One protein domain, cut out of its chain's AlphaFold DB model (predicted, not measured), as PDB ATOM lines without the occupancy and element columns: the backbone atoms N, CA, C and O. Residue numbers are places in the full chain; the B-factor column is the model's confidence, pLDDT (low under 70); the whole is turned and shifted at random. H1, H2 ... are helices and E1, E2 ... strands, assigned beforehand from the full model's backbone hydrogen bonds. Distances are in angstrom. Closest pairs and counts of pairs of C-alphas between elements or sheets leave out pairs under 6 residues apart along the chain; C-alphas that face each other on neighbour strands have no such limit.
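What this domain is: This is residues 4 to 138 of the 147 residues of an uncharacterized protein of Planctomycetes bacterium FF011L (UniProt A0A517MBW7). One long helix, H3, runs through the middle of the domain, with H1 and H2 on one side of it and H4 with a small three-stranded sheet on the other, while H5 crosses H3 slantwise on its way from the sheet to H2. H3, H4 and H5 are on one face of the sheet, which makes two layers. The printed part has 135 residues, with five named helices and three named strands in the order H1 H2 H3 H4 E1 E2 E3 H5, and its class is mostly helix. The sheet, in the order E1, E2, E3, is antiparallel and a meander, each strand the antiparallel neighbour of the one before. The whole is compact, with a radius of gyration of the C-alphas of 14.6 A and spans of 42 by 39 by 24 A.

How they stand to each other: H1, residues 4 to 9, and H2, residues 13 to 25, form a helical hairpin; their closest C-alphas, of Val 7 and Thr 16, are 5.1 A apart. H3, residues 27 to 52, is the hub, touching four helices. It forms a hairpin with H2 at a shallow tilt of 27 degrees, the closest C-alphas being those of Leu 23 and Gly 30, 4.4 A apart. H4, residues 66 to 75, touches H3 with Ile 68 closest to Ala 35, 5.8 A between C-alphas, at a shallow tilt of 19 degrees, opposite ways. E1, residues 81 to 84, and E2, residues 90 to 95, form a hairpin, with N 82 and O 92 within hydrogen-bond range at 2.9 A. E2 and E3, residues 98 to 103, form another, with N 100 and O 93 at 2.8 A. Residues 112 to 113 pair with residues 83 to 84 of E1, parallel. H5, residues 123 to 136, touches H3 at a steep tilt of 42 degrees; the closest C-alphas, of Ala 33 and Ala 131, are 5.4 A apart. Its height over the sheet is 9.0 A. H1 and H2 are not on the sheet, and H4 and H5 are apart. In H1, H2, H3, H4 and H5 every O i to N i+4 pair is within hydrogen-bond range.

Where its parts are: H1 begins at C-alpha 4 (-0.810, 10.373, 5.159). H2 is 18.6 A long, H3 37.4 A, H4 14.1 A and H5 19.8 A. H3 ends at C-alpha 52 (-10.605, 10.960, -16.127). E2 is 15.8 A long and E3 17.0 A. H5 ends at C-alpha 136 (2.855, 12.839, 14.955).

The domain as a whole: The two C-alphas farthest apart, of Gly 54 and Gly 76, are 43.1 A apart. The printed part has no cut. The links H3 to H4, 13 residues, and E3 to H5, 19 residues, are long; the others are tight. The mean pLDDT of the printed part is 89.7, and residues 56 to 60, 119 to 121 and 138 are under 70.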
ATOM      1  N   ALA A   4       0.233  11.261   5.673       78.25
ATOM      2  CA  ALA A   4      -0.810  10.373   5.159       78.25
ATOM      3  C   ALA A   4      -1.533  10.934   3.916       78.25
ATOM      4  O   ALA A   4      -1.801  10.203   2.960       78.25
ATOM      5  N   THR A   5      -1.785  12.246   3.869       84.88
ATOM      6  CA  THR A   5      -2.361  12.922   2.685       84.88
ATOM      7  C   THR A   5      -1.432  12.784   1.474       84.88
ATOM      8  O   THR A   5      -1.885  12.516   0.358       84.88
ATOM      9  N   THR A   6      -0.117  12.885   1.696       84.00
ATOM     10  CA  THR A   6       0.895  12.693   0.642       84.00
ATOM     11  C   THR A   6       0.852  11.276   0.066       84.00
ATOM     12  O   THR A   6       0.974  11.109  -1.146       84.00
ATOM     13  N   VAL A   7       0.620  10.261   0.905       83.19
ATOM     14  CA  VAL A   7       0.440   8.868   0.462       83.19
ATOM     15  C   VAL A   7      -0.808   8.713  -0.409       83.19
ATOM     16  O   VAL A   7      -0.738   8.122  -1.491       83.19
ATOM     17  N   LEU A   8      -1.955   9.232   0.037       85.31
ATOM     18  CA  LEU A   8      -3.224   9.014  -0.662       85.31
ATOM     19  C   LEU A   8      -3.265   9.717  -2.016       85.31
ATOM     20  O   LEU A   8      -3.555   9.085  -3.034       85.31
ATOM     21  N   TYR A   9      -2.930  11.005  -2.058       87.56
ATOM     22  CA  TYR A   9      -3.095  11.785  -3.284       87.56
ATOM     23  C   TYR A   9      -1.838  11.845  -4.151       87.56
ATOM     24  O   TYR A   9      -1.968  12.093  -5.351       87.56
ATOM     25  N   GLY A  10      -0.656  11.590  -3.585       84.81
ATOM     26  CA  GLY A  10       0.615  11.633  -4.302       84.81
ATOM     27  C   GLY A  10       0.891  10.404  -5.174       84.81
ATOM     28  O   GLY A  10       0.312   9.328  -5.006       84.81
ATOM     29  N   THR A  11       1.823  10.576  -6.112       82.25
ATOM     30  CA  THR A  11       2.340   9.529  -7.014       82.25
ATOM     31  C   THR A  11       3.791   9.144  -6.707       82.25
ATOM     32  O   THR A  11       4.340   8.235  -7.327       82.25
ATOM     33  N   ASN A  12       4.438   9.813  -5.743       87.44
ATOM     34  CA  ASN A  12       5.825   9.536  -5.380       87.44
ATOM     35  C   ASN A  12       5.915   8.252  -4.537       87.44
ATOM     36  O   ASN A  12       5.636   8.245  -3.333       87.44
ATOM     37  N   VAL A  13       6.332   7.168  -5.190       86.19
ATOM     38  CA  VAL A  13       6.490   5.843  -4.576       86.19
ATOM     39  C   VAL A  13       7.544   5.860  -3.466       86.19
ATOM     40  O   VAL A  13       7.342   5.237  -2.429       86.19
ATOM     41  N   GLY A  14       8.630   6.624  -3.628       87.88
ATOM     42  CA  GLY A  14       9.679   6.761  -2.614       87.88
ATOM     43  C   GLY A  14       9.159   7.382  -1.316       87.88
ATOM     44  O   GLY A  14       9.337   6.803  -0.247       87.88
ATOM     45  N   LYS A  15       8.436   8.507  -1.410       87.12
ATOM     46  CA  LYS A  15       7.798   9.146  -0.243       87.12
ATOM     47  C   LYS A  15       6.736   8.241   0.385       87.12
ATOM     48  O   LYS A  15       6.660   8.151   1.604       87.12
ATOM     49  N   THR A  16       5.962   7.526  -0.432       89.56
ATOM     50  CA  THR A  16       4.955   6.575   0.064       89.56
ATOM     51  C   THR A  16       5.590   5.444   0.870       89.56
ATOM     52  O   THR A  16       5.164   5.162   1.988       89.56
ATOM     53  N   ASN A  17       6.651   4.836   0.338       89.62
ATOM     54  CA  ASN A  17       7.378   3.768   1.018       89.62
ATOM     55  C   ASN A  17       8.050   4.260   2.301       89.62
ATOM     56  O   ASN A  17       8.047   3.532   3.288       89.62
ATOM     57  N   ALA A  18       8.579   5.488   2.313       89.75
ATOM     58  CA  ALA A  18       9.142   6.086   3.520       89.75
ATOM     59  C   ALA A  18       8.082   6.239   4.623       89.75
ATOM     60  O   ALA A  18       8.323   5.838   5.757       89.75
ATOM     61  N   VAL A  19       6.882   6.727   4.292       91.00
ATOM     62  CA  VAL A  19       5.779   6.831   5.265       91.00
ATOM     63  C   VAL A  19       5.353   5.453   5.778       91.00
ATOM     64  O   VAL A  19       5.159   5.282   6.978       91.00
ATOM     65  N   PHE A  20       5.246   4.451   4.903       92.81
ATOM     66  CA  PHE A  20       4.921   3.084   5.325       92.81
ATOM     67  C   PHE A  20       6.010   2.444   6.186       92.81
ATOM     68  O   PHE A  20       5.678   1.688   7.095       92.81
ATOM     69  N   ALA A  21       7.285   2.747   5.936       91.62
ATOM     70  CA  ALA A  21       8.381   2.287   6.780       91.62
ATOM     71  C   ALA A  21       8.258   2.864   8.198       91.62
ATOM     72  O   ALA A  21       8.257   2.096   9.155       91.62
ATOM     73  N   VAL A  22       8.029   4.176   8.323       92.25
ATOM     74  CA  VAL A  22       7.832   4.825   9.632       92.25
ATOM     75  C   VAL A  22       6.595   4.276  10.344       92.25
ATOM     76  O   VAL A  22       6.649   3.948  11.524       92.25
ATOM     77  N   LEU A  23       5.473   4.098   9.637       93.25
ATOM     78  CA  LEU A  23       4.299   3.459  10.232       93.25
ATOM     79  C   LEU A  23       4.611   2.027  10.681       93.25
ATOM     80  O   LEU A  23       4.180   1.630  11.752       93.25
ATOM     81  N   ALA A  24       5.370   1.237   9.922       90.62
ATOM     82  CA  ALA A  24       5.693  -0.135  10.311       90.62
ATOM     83  C   ALA A  24       6.483  -0.225  11.633       90.62
ATOM     84  O   ALA A  24       6.343  -1.222  12.349       90.62
ATOM     85  N   GLU A  25       7.261   0.806  11.977       93.69
ATOM     86  CA  GLU A  25       7.993   0.917  13.248       93.69
ATOM     87  C   GLU A  25       7.056   1.123  14.451       93.69
ATOM     88  O   GLU A  25       7.383   0.708  15.561       93.69
ATOM     89  N   LYS A  26       5.828   1.613  14.230       93.75
ATOM     90  CA  LYS A  26       4.767   1.764  15.250       93.75
ATOM     91  C   LYS A  26       4.071   0.449  15.622       93.75
ATOM     92  O   LYS A  26       2.944   0.427  16.115       93.75
ATOM     93  N   GLY A  27       4.706  -0.685  15.342       95.25
ATOM     94  CA  GLY A  27       4.198  -2.001  15.709       95.25
ATOM     95  C   GLY A  27       2.880  -2.353  15.016       95.25
ATOM     96  O   GLY A  27       2.741  -2.269  13.795       95.25
ATOM     97  N   VAL A  28       1.919  -2.865  15.785       96.50
ATOM     98  CA  VAL A  28       0.686  -3.435  15.225       96.50
ATOM     99  C   VAL A  28      -0.304  -2.372  14.743       96.50
ATOM    100  O   VAL A  28      -0.923  -2.558  13.694       96.50
ATOM    101  N   GLU A  29      -0.393  -1.240  15.440       95.94
ATOM    102  CA  GLU A  29      -1.238  -0.106  15.044       95.94
ATOM    103  C   GLU A  29      -0.738   0.533  13.754       95.94
ATOM    104  O   GLU A  29      -1.524   0.814  12.850       95.94
ATOM    105  N   GLY A  30       0.578   0.655  13.618       96.56
ATOM    106  CA  GLY A  30       1.221   1.127  12.404       96.56
ATOM    107  C   GLY A  30       1.020   0.225  11.186       96.56
ATOM    108  O   GLY A  30       0.737   0.696  10.078       96.56
ATOM    109  N   LYS A  31       1.071  -1.099  11.385       96.88
ATOM    110  CA  LYS A  31       0.702  -2.075  10.344       96.88
ATOM    111  C   LYS A  31      -0.764  -1.934   9.939       96.88
ATOM    112  O   LYS A  31      -1.068  -2.013   8.748       96.88
ATOM    113  N   LEU A  32      -1.663  -1.714  10.903       97.50
ATOM    114  CA  LEU A  32      -3.074  -1.457  10.622       97.50
ATOM    115  C   LEU A  32      -3.244  -0.161   9.820       97.50
ATOM    116  O   LEU A  32      -3.868  -0.196   8.765       97.50
ATOM    117  N   ALA A  33      -2.633   0.947  10.251       96.75
ATOM    118  CA  ALA A  33      -2.670   2.227   9.540       96.75
ATOM    119  C   ALA A  33      -2.146   2.109   8.102       96.75
ATOM    120  O   ALA A  33      -2.767   2.615   7.169       96.75
ATOM    121  N   THR A  34      -1.058   1.363   7.901       96.56
ATOM    122  CA  THR A  34      -0.520   1.060   6.566       96.56
ATOM    123  C   THR A  34      -1.544   0.325   5.700       96.56
ATOM    124  O   THR A  34      -1.796   0.731   4.565       96.56
ATOM    125  N   ALA A  35      -2.179  -0.728   6.226       96.94
ATOM    126  CA  ALA A  35      -3.185  -1.487   5.485       96.94
ATOM    127  C   ALA A  35      -4.425  -0.637   5.146       96.94
ATOM    128  O   ALA A  35      -4.960  -0.741   4.042       96.94
ATOM    129  N   LEU A  36      -4.854   0.228   6.070       96.44
ATOM    130  CA  LEU A  36      -5.958   1.168   5.865       96.44
ATOM    131  C   LEU A  36      -5.629   2.200   4.776       96.44
ATOM    132  O   LEU A  36      -6.444   2.423   3.882       96.44
ATOM    133  N   LEU A  37      -4.424   2.780   4.798       95.31
ATOM    134  CA  LEU A  37      -3.966   3.719   3.769       95.31
ATOM    135  C   LEU A  37      -3.878   3.066   2.391       95.31
ATOM    136  O   LEU A  37      -4.282   3.677   1.408       95.31
ATOM    137  N   GLN A  38      -3.384   1.831   2.301       94.25
ATOM    138  CA  GLN A  38      -3.330   1.096   1.034       94.25
ATOM    139  C   GLN A  38      -4.730   0.839   0.466       94.25
ATOM    140  O   GLN A  38      -4.960   1.066  -0.723       94.25
ATOM    141  N   ALA A  39      -5.672   0.409   1.312       94.31
ATOM    142  CA  ALA A  39      -7.062   0.223   0.911       94.31
ATOM    143  C   ALA A  39      -7.689   1.544   0.440       94.31
ATOM    144  O   ALA A  39      -8.250   1.594  -0.651       94.31
ATOM    145  N   GLN A  40      -7.534   2.628   1.204       94.31
ATOM    146  CA  GLN A  40      -8.074   3.940   0.838       94.31
ATOM    147  C   GLN A  40      -7.424   4.502  -0.434       94.31
ATOM    148  O   GLN A  40      -8.121   5.061  -1.280       94.31
ATOM    149  N   LYS A  41      -6.111   4.318  -0.617       91.94
ATOM    150  CA  LYS A  41      -5.402   4.749  -1.827       91.94
ATOM    151  C   LYS A  41      -5.965   4.073  -3.075       91.94
ATOM    152  O   LYS A  41      -6.190   4.755  -4.067       91.94
ATOM    153  N   ALA A  42      -6.269   2.775  -3.009       91.06
ATOM    154  CA  ALA A  42      -6.891   2.064  -4.124       91.06
ATOM    155  C   ALA A  42      -8.247   2.678  -4.526       91.06
ATOM    156  O   ALA A  42      -8.532   2.792  -5.716       91.06
ATOM    157  N   ILE A  43      -9.055   3.137  -3.559       90.44
ATOM    158  CA  ILE A  43     -10.313   3.858  -3.839       90.44
ATOM    159  C   ILE A  43     -10.026   5.180  -4.544       90.44
ATOM    160  O   ILE A  43     -10.651   5.490  -5.556       90.44
ATOM    161  N   VAL A  44      -9.087   5.967  -4.013       89.69
ATOM    162  CA  VAL A  44      -8.720   7.273  -4.577       89.69
ATOM    163  C   VAL A  44      -8.204   7.122  -6.009       89.69
ATOM    164  O   VAL A  44      -8.601   7.895  -6.878       89.69
ATOM    165  N   ASP A  45      -7.365   6.125  -6.278       87.75
ATOM    166  CA  ASP A  45      -6.792   5.891  -7.605       87.75
ATOM    167  C   ASP A  45      -7.860   5.447  -8.620       87.75
ATOM    168  O   ASP A  45      -7.873   5.948  -9.745       87.75
ATOM    169  N   VAL A  46      -8.813   4.595  -8.218       86.81
ATOM    170  CA  VAL A  46      -9.961   4.236  -9.073       86.81
ATOM    171  C   VAL A  46     -10.847   5.449  -9.340       86.81
ATOM    172  O   VAL A  46     -11.150   5.727 -10.494       86.81
ATOM    173  N   ARG A  47     -11.187   6.241  -8.315       85.44
ATOM    174  CA  ARG A  47     -11.988   7.467  -8.490       85.44
ATOM    175  C   ARG A  47     -11.319   8.471  -9.429       85.44
ATOM    176  O   ARG A  47     -11.998   9.096 -10.238       85.44
ATOM    177  N   LYS A  48      -9.994   8.627  -9.338       84.75
ATOM    178  CA  LYS A  48      -9.216   9.470 -10.261       84.75
ATOM    179  C   LYS A  48      -9.317   8.960 -11.699       84.75
ATOM    180  O   LYS A  48      -9.496   9.769 -12.608       84.75
ATOM    181  N   ALA A  49      -9.216   7.647 -11.904       84.19
ATOM    182  CA  ALA A  49      -9.361   7.036 -13.222       84.19
ATOM    183  C   ALA A  49     -10.791   7.184 -13.770       84.19
ATOM    184  O   ALA A  49     -10.960   7.591 -14.915       84.19
ATOM    185  N   ASP A  50     -11.814   6.928 -12.953       84.12
ATOM    186  CA  ASP A  50     -13.225   7.083 -13.327       84.12
ATOM    187  C   ASP A  50     -13.535   8.521 -13.743       84.12
ATOM    188  O   ASP A  50     -14.114   8.746 -14.806       84.12
ATOM    189  N   PHE A  51     -13.067   9.499 -12.962       80.62
ATOM    190  CA  PHE A  51     -13.208  10.914 -13.294       80.62
ATOM    191  C   PHE A  51     -12.530  11.261 -14.625       80.62
ATOM    192  O   PHE A  51     -13.128  11.934 -15.462       80.62
ATOM    193  N   ALA A  52     -11.310  10.762 -14.860       80.56
ATOM    194  CA  ALA A  52     -10.605  10.960 -16.127       80.56
ATOM    195  C   ALA A  52     -11.344  10.334 -17.325       80.56
ATOM    196  O   ALA A  52     -11.239  10.837 -18.441       80.56
ATOM    197  N   ASN A  53     -12.122   9.275 -17.088       81.00
ATOM    198  CA  ASN A  53     -12.912   8.573 -18.098       81.00
ATOM    199  C   ASN A  53     -14.364   9.080 -18.213       81.00
ATOM    200  O   ASN A  53     -15.150   8.504 -18.964       81.00
ATOM    201  N   GLY A  54     -14.747  10.132 -17.477       79.56
ATOM    202  CA  GLY A  54     -16.112  10.673 -17.484       79.56
ATOM    203  C   GLY A  54     -17.157   9.754 -16.836       79.56
ATOM    204  O   GLY A  54     -18.353   9.910 -17.085       79.56
ATOM    205  N   VAL A  55     -16.726   8.791 -16.019       77.12
ATOM    206  CA  VAL A  55     -17.605   7.867 -15.295       77.12
ATOM    207  C   VAL A  55     -18.037   8.509 -13.976       77.12
ATOM    208  O   VAL A  55     -17.224   9.048 -13.226       77.12
ATOM    209  N   SER A  56     -19.336   8.446 -13.671       63.53
ATOM    210  CA  SER A  56     -19.861   8.901 -12.381       63.53
ATOM    211  C   SER A  56     -19.392   7.963 -11.267       63.53
ATOM    212  O   SER A  56     -19.668   6.764 -11.311       63.53
ATOM    213  N   ALA A  57     -18.714   8.510 -10.256       59.66
ATOM    214  CA  ALA A  57     -18.069   7.799  -9.144       59.66
ATOM    215  C   ALA A  57     -19.047   7.152  -8.129       59.66
ATOM    216  O   ALA A  57     -18.756   7.075  -6.935       59.66
ATOM    217  N   ALA A  58     -20.225   6.715  -8.578       51.81
ATOM    218  CA  ALA A  58     -21.304   6.203  -7.735       51.81
ATOM    219  C   ALA A  58     -21.088   4.754  -7.253       51.81
ATOM    220  O   ALA A  58     -21.784   4.300  -6.346       51.81
ATOM    221  N   SER A  59     -20.143   4.017  -7.841       57.09
ATOM    222  CA  SER A  59     -19.916   2.609  -7.512       57.09
ATOM    223  C   SER A  59     -18.977   2.446  -6.317       57.09
ATOM    224  O   SER A  59     -17.878   2.997  -6.286       57.09
ATOM    225  N   LEU A  60     -19.389   1.628  -5.345       67.69
ATOM    226  CA  LEU A  60     -18.517   1.165  -4.267       67.69
ATOM    227  C   LEU A  60     -17.363   0.350  -4.866       67.69
ATOM    228  O   LEU A  60     -17.555  -0.787  -5.295       67.69
ATOM    229  N   THR A  61     -16.164   0.931  -4.908       81.31
ATOM    230  CA  THR A  61     -14.956   0.249  -5.382       81.31
ATOM    231  C   THR A  61     -14.542  -0.833  -4.381       81.31
ATOM    232  O   THR A  61     -14.222  -0.502  -3.236       81.31
ATOM    233  N   PRO A  62     -14.505  -2.118  -4.775       85.94
ATOM    234  CA  PRO A  62     -13.982  -3.165  -3.911       85.94
ATOM    235  C   PRO A  62     -12.491  -2.952  -3.637       85.94
ATOM    236  O   PRO A  62     -11.714  -2.741  -4.567       85.94
ATOM    237  N   VAL A  63     -12.074  -3.072  -2.378       90.88
ATOM    238  CA  VAL A  63     -10.669  -2.913  -1.969       90.88
ATOM    239  C   VAL A  63     -10.099  -4.160  -1.299       90.88
ATOM    240  O   VAL A  63     -10.843  -4.985  -0.758       90.88
ATOM    241  N   PRO A  64      -8.764  -4.331  -1.307       89.94
ATOM    242  CA  PRO A  64      -8.115  -5.426  -0.599       89.94
ATOM    243  C   PRO A  64      -8.225  -5.252   0.925       89.94
ATOM    244  O   PRO A  64      -7.427  -4.564   1.552       89.94
ATOM    245  N   THR A  65      -9.175  -5.948   1.552       95.50
ATOM    246  CA  THR A  65      -9.398  -5.909   3.012       95.50
ATOM    247  C   THR A  65      -8.743  -7.063   3.778       95.50
ATOM    248  O   THR A  65      -8.728  -7.068   5.010       95.50
ATOM    249  N   LYS A  66      -8.145  -8.040   3.079       96.56
ATOM    250  CA  LYS A  66      -7.525  -9.237   3.683       96.56
ATOM    251  C   LYS A  66      -6.474  -8.898   4.747       96.56
ATOM    252  O   LYS A  66      -6.429  -9.556   5.785       96.56
ATOM    253  N   ALA A  67      -5.621  -7.906   4.483       96.50
ATOM    254  CA  ALA A  67      -4.574  -7.488   5.416       96.50
ATOM    255  C   ALA A  67      -5.167  -6.862   6.686       96.50
ATOM    256  O   ALA A  67      -4.785  -7.262   7.783       96.50
ATOM    257  N   ILE A  68      -6.154  -5.972   6.527       97.31
ATOM    258  CA  ILE A  68      -6.888  -5.333   7.630       97.31
ATOM    259  C   ILE A  68      -7.501  -6.408   8.535       97.31
ATOM    260  O   ILE A  68      -7.212  -6.454   9.728       97.31
ATOM    261  N   CYS A  69      -8.257  -7.341   7.950       97.50
ATOM    262  CA  CYS A  69      -8.918  -8.418   8.691       97.50
ATOM    263  C   CYS A  69      -7.916  -9.305   9.441       97.50
ATOM    264  O   CYS A  69      -8.125  -9.637  10.607       97.50
ATOM    265  N   ARG A  70      -6.800  -9.673   8.792       97.38
ATOM    266  CA  ARG A  70      -5.746 -10.480   9.421       97.38
ATOM    267  C   ARG A  70      -5.153  -9.762  10.632       97.38
ATOM    268  O   ARG A  70      -5.007 -10.398  11.666       97.38
ATOM    269  N   ILE A  71      -4.814  -8.478  10.499       97.31
ATOM    270  CA  ILE A  71      -4.224  -7.685  11.586       97.31
ATOM    271  C   ILE A  71      -5.217  -7.563  12.744       97.31
ATOM    272  O   ILE A  71      -4.868  -7.892  13.872       97.31
ATOM    273  N   LEU A  72      -6.467  -7.180  12.476       96.81
ATOM    274  CA  LEU A  72      -7.487  -7.023  13.517       96.81
ATOM    275  C   LEU A  72      -7.803  -8.338  14.246       96.81
ATOM    276  O   LEU A  72      -7.998  -8.335  15.455       96.81
ATOM    277  N   THR A  73      -7.773  -9.473  13.542       96.12
ATOM    278  CA  THR A  73      -8.023 -10.794  14.147       96.12
ATOM    279  C   THR A  73      -6.919 -11.214  15.122       96.12
ATOM    280  O   THR A  73      -7.211 -11.831  16.141       96.12
ATOM    281  N   VAL A  74      -5.650 -10.918  14.816       95.25
ATOM    282  CA  VAL A  74      -4.503 -11.421  15.603       95.25
ATOM    283  C   VAL A  74      -3.940 -10.412  16.599       95.25
ATOM    284  O   VAL A  74      -3.158 -10.788  17.465       95.25
ATOM    285  N   SER A  75      -4.272  -9.131  16.448       93.19
ATOM    286  CA  SER A  75      -3.631  -8.047  17.199       93.19
ATOM    287  C   SER A  75      -4.179  -7.845  18.606       93.19
ATOM    288  O   SER A  75      -3.466  -7.305  19.444       93.19
ATOM    289  N   GLY A  76      -5.433  -8.233  18.857       90.94
ATOM    290  CA  GLY A  76      -6.118  -7.911  20.110       90.94
ATOM    291  C   GLY A  76      -6.341  -6.409  20.322       90.94
ATOM    292  O   GLY A  76      -6.584  -5.994  21.452       90.94
ATOM    293  N   LEU A  77      -6.245  -5.591  19.263       93.81
ATOM    294  CA  LEU A  77      -6.533  -4.160  19.347       93.81
ATOM    295  C   LEU A  77      -7.972  -3.944  19.841       93.81
ATOM    296  O   LEU A  77      -8.878  -4.638  19.375       93.81
ATOM    297  N   PRO A  78      -8.217  -2.965  20.730       95.06
ATOM    298  CA  PRO A  78      -9.526  -2.751  21.345       95.06
ATOM    299  C   PRO A  78     -10.539  -2.082  20.398       95.06
ATOM    300  O   PRO A  78     -11.564  -1.572  20.848       95.06
ATOM    301  N   PHE A  79     -10.266  -2.048  19.092       95.69
ATOM    302  CA  PHE A  79     -11.165  -1.454  18.114       95.69
ATOM    303  C   PHE A  79     -12.363  -2.358  17.867       95.69
ATOM    304  O   PHE A  79     -12.233  -3.559  17.616       95.69
ATOM    305  N   ARG A  80     -13.552  -1.759  17.875       96.62
ATOM    306  CA  ARG A  80     -14.764  -2.443  17.439       96.62
ATOM    307  C   ARG A  80     -14.736  -2.549  15.919       96.62
ATOM    308  O   ARG A  80     -14.597  -1.547  15.227       96.62
ATOM    309  N   TRP A  81     -14.874  -3.757  15.389       97.62
ATOM    310  CA  TRP A  81     -14.829  -3.998  13.951       97.62
ATOM    311  C   TRP A  81     -15.630  -5.238  13.572       97.62
ATOM    312  O   TRP A  81     -15.958  -6.051  14.433       97.62
ATOM    313  N   GLY A  82     -15.948  -5.379  12.289       97.69
ATOM    314  CA  GLY A  82     -16.598  -6.571  11.756       97.69
ATOM    315  C   GLY A  82     -17.270  -6.335  10.410       97.69
ATOM    316  O   GLY A  82     -17.173  -5.259   9.818       97.69
ATOM    317  N   TRP A  83     -17.973  -7.354   9.933       97.50
ATOM    318  CA  TRP A  83     -18.752  -7.310   8.697       97.50
ATOM    319  C   TRP A  83     -20.183  -6.854   8.966       97.50
ATOM    320  O   TRP A  83     -20.804  -7.334   9.913       97.50
ATOM    321  N   SER A  84     -20.728  -5.955   8.146       95.75
ATOM    322  CA  SER A  84     -22.134  -5.554   8.283       95.75
ATOM    323  C   SER A  84     -23.064  -6.759   8.125       95.75
ATOM    324  O   SER A  84     -22.890  -7.582   7.223       95.75
ATOM    325  N   LEU A  85     -24.070  -6.824   8.998       94.94
ATOM    326  CA  LEU A  85     -25.147  -7.812   8.933       94.94
ATOM    327  C   LEU A  85     -26.063  -7.579   7.722       94.94
ATOM    328  O   LEU A  85     -26.476  -8.538   7.075       94.94
ATOM    329  N   ASP A  86     -26.329  -6.315   7.387       93.31
ATOM    330  CA  ASP A  86     -27.217  -5.933   6.282       93.31
ATOM    331  C   ASP A  86     -26.499  -5.940   4.924       93.31
ATOM    332  O   ASP A  86     -27.106  -6.178   3.882       93.31
ATOM    333  N   GLN A  87     -25.191  -5.670   4.927       93.25
ATOM    334  CA  GLN A  87     -24.355  -5.600   3.732       93.25
ATOM    335  C   GLN A  87     -23.102  -6.470   3.923       93.25
ATOM    336  O   GLN A  87     -22.049  -5.959   4.303       93.25
ATOM    337  N   PRO A  88     -23.160  -7.780   3.610       92.94
ATOM    338  CA  PRO A  88     -22.130  -8.763   3.981       92.94
ATOM    339  C   PRO A  88     -20.709  -8.502   3.455       92.94
ATOM    340  O   PRO A  88     -19.756  -9.145   3.900       92.94
ATOM    341  N   LEU A  89     -20.566  -7.606   2.477       95.12
ATOM    342  CA  LEU A  89     -19.292  -7.207   1.874       95.12
ATOM    343  C   LEU A  89     -18.754  -5.872   2.406       95.12
ATOM    344  O   LEU A  89     -17.663  -5.466   2.010       95.12
ATOM    345  N   LEU A  90     -19.478  -5.198   3.301       94.44
ATOM    346  CA  LEU A  90     -18.989  -4.014   3.997       94.44
ATOM    347  C   LEU A  90     -18.248  -4.411   5.271       94.44
ATOM    348  O   LEU A  90     -18.813  -5.027   6.173       94.44
ATOM    349  N   LEU A  91     -16.983  -4.011   5.337       96.31
ATOM    350  CA  LEU A  91     -16.154  -4.059   6.532       96.31
ATOM    351  C   LEU A  91     -16.253  -2.716   7.256       96.31
ATOM    352  O   LEU A  91     -16.004  -1.675   6.646       96.31
ATOM    353  N   LEU A  92     -16.570  -2.755   8.548       96.31
ATOM    354  CA  LEU A  92     -16.654  -1.594   9.428       96.31
ATOM    355  C   LEU A  92     -15.603  -1.706  10.525       96.31
ATOM    356  O   LEU A  92     -15.338  -2.795  11.041       96.31
ATOM    357  N   LEU A  93     -15.013  -0.572  10.879       96.38
ATOM    358  CA  LEU A  93     -14.021  -0.449  11.940       96.38
ATOM    359  C   LEU A  93     -14.177   0.921  12.603       96.38
ATOM    360  O   LEU A  93     -14.113   1.947  11.931       96.38
ATOM    361  N   ASP A  94     -14.358   0.934  13.918       95.81
ATOM    362  CA  ASP A  94     -14.428   2.155  14.712       95.81
ATOM    363  C   ASP A  94     -13.017   2.521  15.182       95.81
ATOM    364  O   ASP A  94     -12.445   1.863  16.055       95.81
ATOM    365  N   LEU A  95     -12.445   3.562  14.575       95.00
ATOM    366  CA  LEU A  95     -11.173   4.150  14.992       95.00
ATOM    367  C   LEU A  95     -11.423   5.281  16.004       95.00
ATOM    368  O   LEU A  95     -12.521   5.840  16.039       95.00
ATOM    369  N   PRO A  96     -10.400   5.705  16.773       94.00
ATOM    370  CA  PRO A  96     -10.526   6.844  17.689       94.00
ATOM    371  C   PRO A  96     -10.991   8.143  17.013       94.00
ATOM    372  O   PRO A  96     -11.646   8.974  17.634       94.00
ATOM    373  N   CYS A  97     -10.661   8.316  15.731       91.94
ATOM    374  CA  CYS A  97     -11.023   9.478  14.921       91.94
ATOM    375  C   CYS A  97     -12.356   9.326  14.165       91.94
ATOM    376  O   CYS A  97     -12.782  10.272  13.508       91.94
ATOM    377  N   GLY A  98     -13.027   8.176  14.266       93.31
ATOM    378  CA  GLY A  98     -14.321   7.917  13.638       93.31
ATOM    379  C   GLY A  98     -14.396   6.566  12.931       93.31
ATOM    380  O   GLY A  98     -13.420   5.820  12.840       93.31
ATOM    381  N   GLN A  99     -15.579   6.238  12.413       95.06
ATOM    382  CA  GLN A  99     -15.802   4.972  11.720       95.06
ATOM    383  C   GLN A  99     -15.197   4.988  10.310       95.06
ATOM    384  O   GLN A  99     -15.331   5.963   9.567       95.06
ATOM    385  N   VAL A 100     -14.561   3.885   9.923       94.81
ATOM    386  CA  VAL A 100     -14.132   3.623   8.548       94.81
ATOM    387  C   VAL A 100     -14.908   2.448   7.975       94.81
ATOM    388  O   VAL A 100     -15.179   1.455   8.652       94.81
ATOM    389  N   VAL A 101     -15.260   2.583   6.702       94.31
ATOM    390  CA  VAL A 101     -16.054   1.614   5.953       94.31
ATOM    391  C   VAL A 101     -15.349   1.290   4.644       94.31
ATOM    392  O   VAL A 101     -14.984   2.199   3.894       94.31
ATOM    393  N   PHE A 102     -15.200  -0.003   4.360       94.69
ATOM    394  CA  PHE A 102     -14.636  -0.511   3.113       94.69
ATOM    395  C   PHE A 102     -15.550  -1.549   2.477       94.69
ATOM    396  O   PHE A 102     -15.987  -2.489   3.137       94.69
ATOM    397  N   TYR A 103     -15.777  -1.418   1.172       93.88
ATOM    398  CA  TYR A 103     -16.426  -2.457   0.383       93.88
ATOM    399  C   TYR A 103     -15.383  -3.475  -0.081       93.88
ATOM    400  O   TYR A 103     -14.359  -3.108  -0.654       93.88
ATOM    401  N   ALA A 104     -15.607  -4.757   0.185       94.31
ATOM    402  CA  ALA A 104     -14.710  -5.841  -0.201       94.31
ATOM    403  C   ALA A 104     -15.290  -6.637  -1.374       94.31
ATOM    404  O   ALA A 104     -16.498  -6.794  -1.503       94.31
ATOM    405  N   SER A 105     -14.431  -7.224  -2.209       93.19
ATOM    406  CA  SER A 105     -14.889  -8.136  -3.270       93.19
ATOM    407  C   SER A 105     -15.361  -9.488  -2.729       93.19
ATOM    408  O   SER A 105     -16.077 -10.218  -3.407       93.19
ATOM    409  N   LYS A 106     -14.944  -9.835  -1.508       94.88
ATOM    410  CA  LYS A 106     -15.385 -11.017  -0.770       94.88
ATOM    411  C   LYS A 106     -15.218 -10.811   0.730       94.88
ATOM    412  O   LYS A 106     -14.326 -10.085   1.168       94.88
ATOM    413  N   ARG A 107     -16.029 -11.523   1.509       96.06
ATOM    414  CA  ARG A 107     -15.907 -11.581   2.966       96.06
ATOM    415  C   ARG A 107     -14.662 -12.386   3.364       96.06
ATOM    416  O   ARG A 107     -14.414 -13.474   2.842       96.06
ATOM    417  N   HIS A 108     -13.864 -11.839   4.274       96.38
ATOM    418  CA  HIS A 108     -12.722 -12.518   4.898       96.38
ATOM    419  C   HIS A 108     -13.046 -12.899   6.352       96.38
ATOM    420  O   HIS A 108     -14.142 -12.633   6.839       96.38
ATOM    421  N   ALA A 109     -12.101 -13.538   7.049       95.38
ATOM    422  CA  ALA A 109     -12.257 -13.856   8.467       95.38
ATOM    423  C   ALA A 109     -12.514 -12.585   9.294       95.38
ATOM    424  O   ALA A 109     -11.904 -11.548   9.041       95.38
ATOM    425  N   GLY A 110     -13.420 -12.677  10.262       95.94
ATOM    426  CA  GLY A 110     -13.784 -11.572  11.142       95.94
ATOM    427  C   GLY A 110     -15.192 -11.736  11.714       95.94
ATOM    428  O   GLY A 110     -15.990 -12.493  11.147       95.94
ATOM    429  N   PRO A 111     -15.493 -11.050  12.825       97.31
ATOM    430  CA  PRO A 111     -16.804 -11.092  13.458       97.31
ATOM    431  C   PRO A 111     -17.854 -10.345  12.624       97.31
ATOM    432  O   PRO A 111     -17.526  -9.615  11.685       97.31
ATOM    433  N   ASP A 112     -19.122 -10.503  12.992       97.75
ATOM    434  CA  ASP A 112     -20.180  -9.603  12.539       97.75
ATOM    435  C   ASP A 112     -20.133  -8.285  13.327       97.75
ATOM    436  O   ASP A 112     -19.848  -8.250  14.526       97.75
ATOM    437  N   TYR A 113     -20.409  -7.179  12.645       96.75
ATOM    438  CA  TYR A 113     -20.484  -5.854  13.238       96.75
ATOM    439  C   TYR A 113     -21.926  -5.561  13.664       96.75
ATOM    440  O   TYR A 113     -22.799  -5.306  12.839       96.75
ATOM    441  N   HIS A 114     -22.173  -5.564  14.974       93.50
ATOM    442  CA  HIS A 114     -23.500  -5.339  15.569       93.50
ATOM    443  C   HIS A 114     -23.881  -3.847  15.701       93.50
ATOM    444  O   HIS A 114     -24.529  -3.446  16.667       93.50
ATOM    445  N   GLY A 115     -23.397  -2.986  14.809       91.12
ATOM    446  CA  GLY A 115     -23.669  -1.547  14.818       91.12
ATOM    447  C   GLY A 115     -24.108  -1.044  13.446       91.12
ATOM    448  O   GLY A 115     -24.002  -1.757  12.452       91.12
ATOM    449  N   GLY A 116     -24.596   0.193  13.400       88.94
ATOM    450  CA  GLY A 116     -24.934   0.859  12.145       88.94
ATOM    451  C   GLY A 116     -23.718   1.480  11.457       88.94
ATOM    452  O   GLY A 116     -22.672   1.693  12.077       88.94
ATOM    453  N   ILE A 117     -23.894   1.808  10.177       85.62
ATOM    454  CA  ILE A 117     -22.985   2.697   9.449       85.62
ATOM    455  C   ILE A 117     -23.213   4.124   9.961       85.62
ATOM    456  O   ILE A 117     -24.352   4.595   9.984       85.62
ATOM    457  N   ASP A 118     -22.145   4.815  10.355       82.88
ATOM    458  CA  ASP A 118     -22.202   6.239  10.674       82.88
ATOM    459  C   ASP A 118     -22.607   7.031   9.418       82.88
ATOM    460  O   ASP A 118     -22.029   6.881   8.336       82.88
ATOM    461  N   GLN A 119     -23.602   7.907   9.562       68.19
ATOM    462  CA  GLN A 119     -24.143   8.723   8.473       68.19
ATOM    463  C   GLN A 119     -23.117   9.703   7.891       68.19
ATOM    464  O   GLN A 119     -23.330  10.234   6.803       68.19
ATOM    465  N   ARG A 120     -21.999   9.943   8.589       64.19
ATOM    466  CA  ARG A 120     -20.948  10.856   8.128       64.19
ATOM    467  C   ARG A 120     -20.126  10.304   6.961       64.19
ATOM    468  O   ARG A 120     -19.627  11.105   6.189       64.19
ATOM    469  N   GLN A 121     -19.997   8.982   6.783       65.00
ATOM    470  CA  GLN A 121     -19.260   8.339   5.668       65.00
ATOM    471  C   GLN A 121     -17.860   8.930   5.345       65.00
ATOM    472  O   GLN A 121     -17.403   8.904   4.201       65.00
ATOM    473  N   TRP A 122     -17.132   9.450   6.339       80.12
ATOM    474  CA  TRP A 122     -15.821  10.095   6.150       80.12
ATOM    475  C   TRP A 122     -14.638   9.125   6.301       80.12
ATOM    476  O   TRP A 122     -13.639   9.458   6.938       80.12
ATOM    477  N   SER A 123     -14.713   7.931   5.693       89.00
ATOM    478  CA  SER A 123     -13.635   6.924   5.778       89.00
ATOM    479  C   SER A 123     -12.271   7.507   5.403       89.00
ATOM    480  O   SER A 123     -11.287   7.264   6.090       89.00
ATOM    481  N   GLU A 124     -12.215   8.321   4.348       92.06
ATOM    482  CA  GLU A 124     -10.978   8.934   3.860       92.06
ATOM    483  C   GLU A 124     -10.324   9.844   4.907       92.06
ATOM    484  O   GLU A 124      -9.156   9.656   5.245       92.06
ATOM    485  N   GLY A 125     -11.098  10.775   5.473       92.12
ATOM    486  CA  GLY A 125     -10.622  11.681   6.518       92.12
ATOM    487  C   GLY A 125     -10.216  10.939   7.790       92.12
ATOM    488  O   GLY A 125      -9.183  11.253   8.374       92.12
ATOM    489  N   ASN A 126     -10.970   9.909   8.177       94.38
ATOM    490  CA  ASN A 126     -10.686   9.117   9.372       94.38
ATOM    491  C   ASN A 126      -9.407   8.278   9.205       94.38
ATOM    492  O   ASN A 126      -8.579   8.236  10.112       94.38
ATOM    493  N   VAL A 127      -9.178   7.677   8.030       95.38
ATOM    494  CA  VAL A 127      -7.926   6.957   7.726       95.38
ATOM    495  C   VAL A 127      -6.724   7.901   7.775       95.38
ATOM    496  O   VAL A 127      -5.707   7.556   8.378       95.38
ATOM    497  N   ILE A 128      -6.843   9.091   7.173       94.00
ATOM    498  CA  ILE A 128      -5.799  10.123   7.217       94.00
ATOM    499  C   ILE A 128      -5.512  10.522   8.667       94.00
ATOM    500  O   ILE A 128      -4.364  10.456   9.098       94.00
ATOM    501  N   ALA A 129      -6.548  10.884   9.428       93.69
ATOM    502  CA  ALA A 129      -6.413  11.337  10.808       93.69
ATOM    503  C   ALA A 129      -5.789  10.263  11.710       93.69
ATOM    504  O   ALA A 129      -4.935  10.576  12.537       93.69
ATOM    505  N   TYR A 130      -6.166   8.995  11.524       95.00
ATOM    506  CA  TYR A 130      -5.574   7.884  12.264       95.00
ATOM    507  C   TYR A 130      -4.087   7.722  11.938       95.00
ATOM    508  O   TYR A 130      -3.255   7.700  12.841       95.00
ATOM    509  N   ALA A 131      -3.727   7.668  10.653       94.62
ATOM    510  CA  ALA A 131      -2.331   7.520  10.255       94.62
ATOM    511  C   ALA A 131      -1.466   8.712  10.696       94.62
ATOM    512  O   ALA A 131      -0.370   8.508  11.213       94.62
ATOM    513  N   ASP A 132      -1.958   9.944  10.547       93.56
ATOM    514  CA  ASP A 132      -1.221  11.134  10.973       93.56
ATOM    515  C   ASP A 132      -1.100  11.240  12.499       93.56
ATOM    516  O   ASP A 132      -0.096  11.770  12.976       93.56
ATOM    517  N   SER A 133      -2.045  10.690  13.274       93.31
ATOM    518  CA  SER A 133      -1.899  10.608  14.734       93.31
ATOM    519  C   SER A 133      -0.675   9.773  15.131       93.31
ATOM    520  O   SER A 133       0.157  10.257  15.892       93.31
ATOM    521  N   LEU A 134      -0.473   8.610  14.501       92.88
ATOM    522  CA  LEU A 134       0.686   7.743  14.751       92.88
ATOM    523  C   LEU A 134       2.003   8.368  14.269       92.88
ATOM    524  O   LEU A 134       3.051   8.188  14.885       92.88
ATOM    525  N   LEU A 135       1.972   9.113  13.161       89.56
ATOM    526  CA  LEU A 135       3.155   9.795  12.619       89.56
ATOM    527  C   LEU A 135       3.565  11.017  13.453       89.56
ATOM    528  O   LEU A 135       4.744  11.368  13.492       89.56
ATOM    529  N   SER A 136       2.606  11.660  14.120       84.38
ATOM    530  CA  SER A 136       2.855  12.839  14.955       84.38
ATOM    531  C   SER A 136       3.492  12.485  16.299       84.38
ATOM    532  O   SER A 136       4.222  13.306  16.849       84.38
ATOM    533  N   GLU A 137       3.282  11.266  16.801       70.50
ATOM    534  CA  GLU A 137       3.861  10.794  18.067       70.50
ATOM    535  C   GLU A 137       5.400  10.720  18.061       70.50
ATOM    536  O   GLU A 137       5.997  10.785  19.129       70.50
ATOM    537  N   ASP A 138       6.048  10.652  16.886       56.06
ATOM    538  CA  ASP A 138       7.521  10.597  16.760       56.06
ATOM    539  C   ASP A 138       8.168  11.877  16.209       56.06
ATOM    540  O   ASP A 138       9.372  11.899  15.962       56.06
TER     541      ASP A 138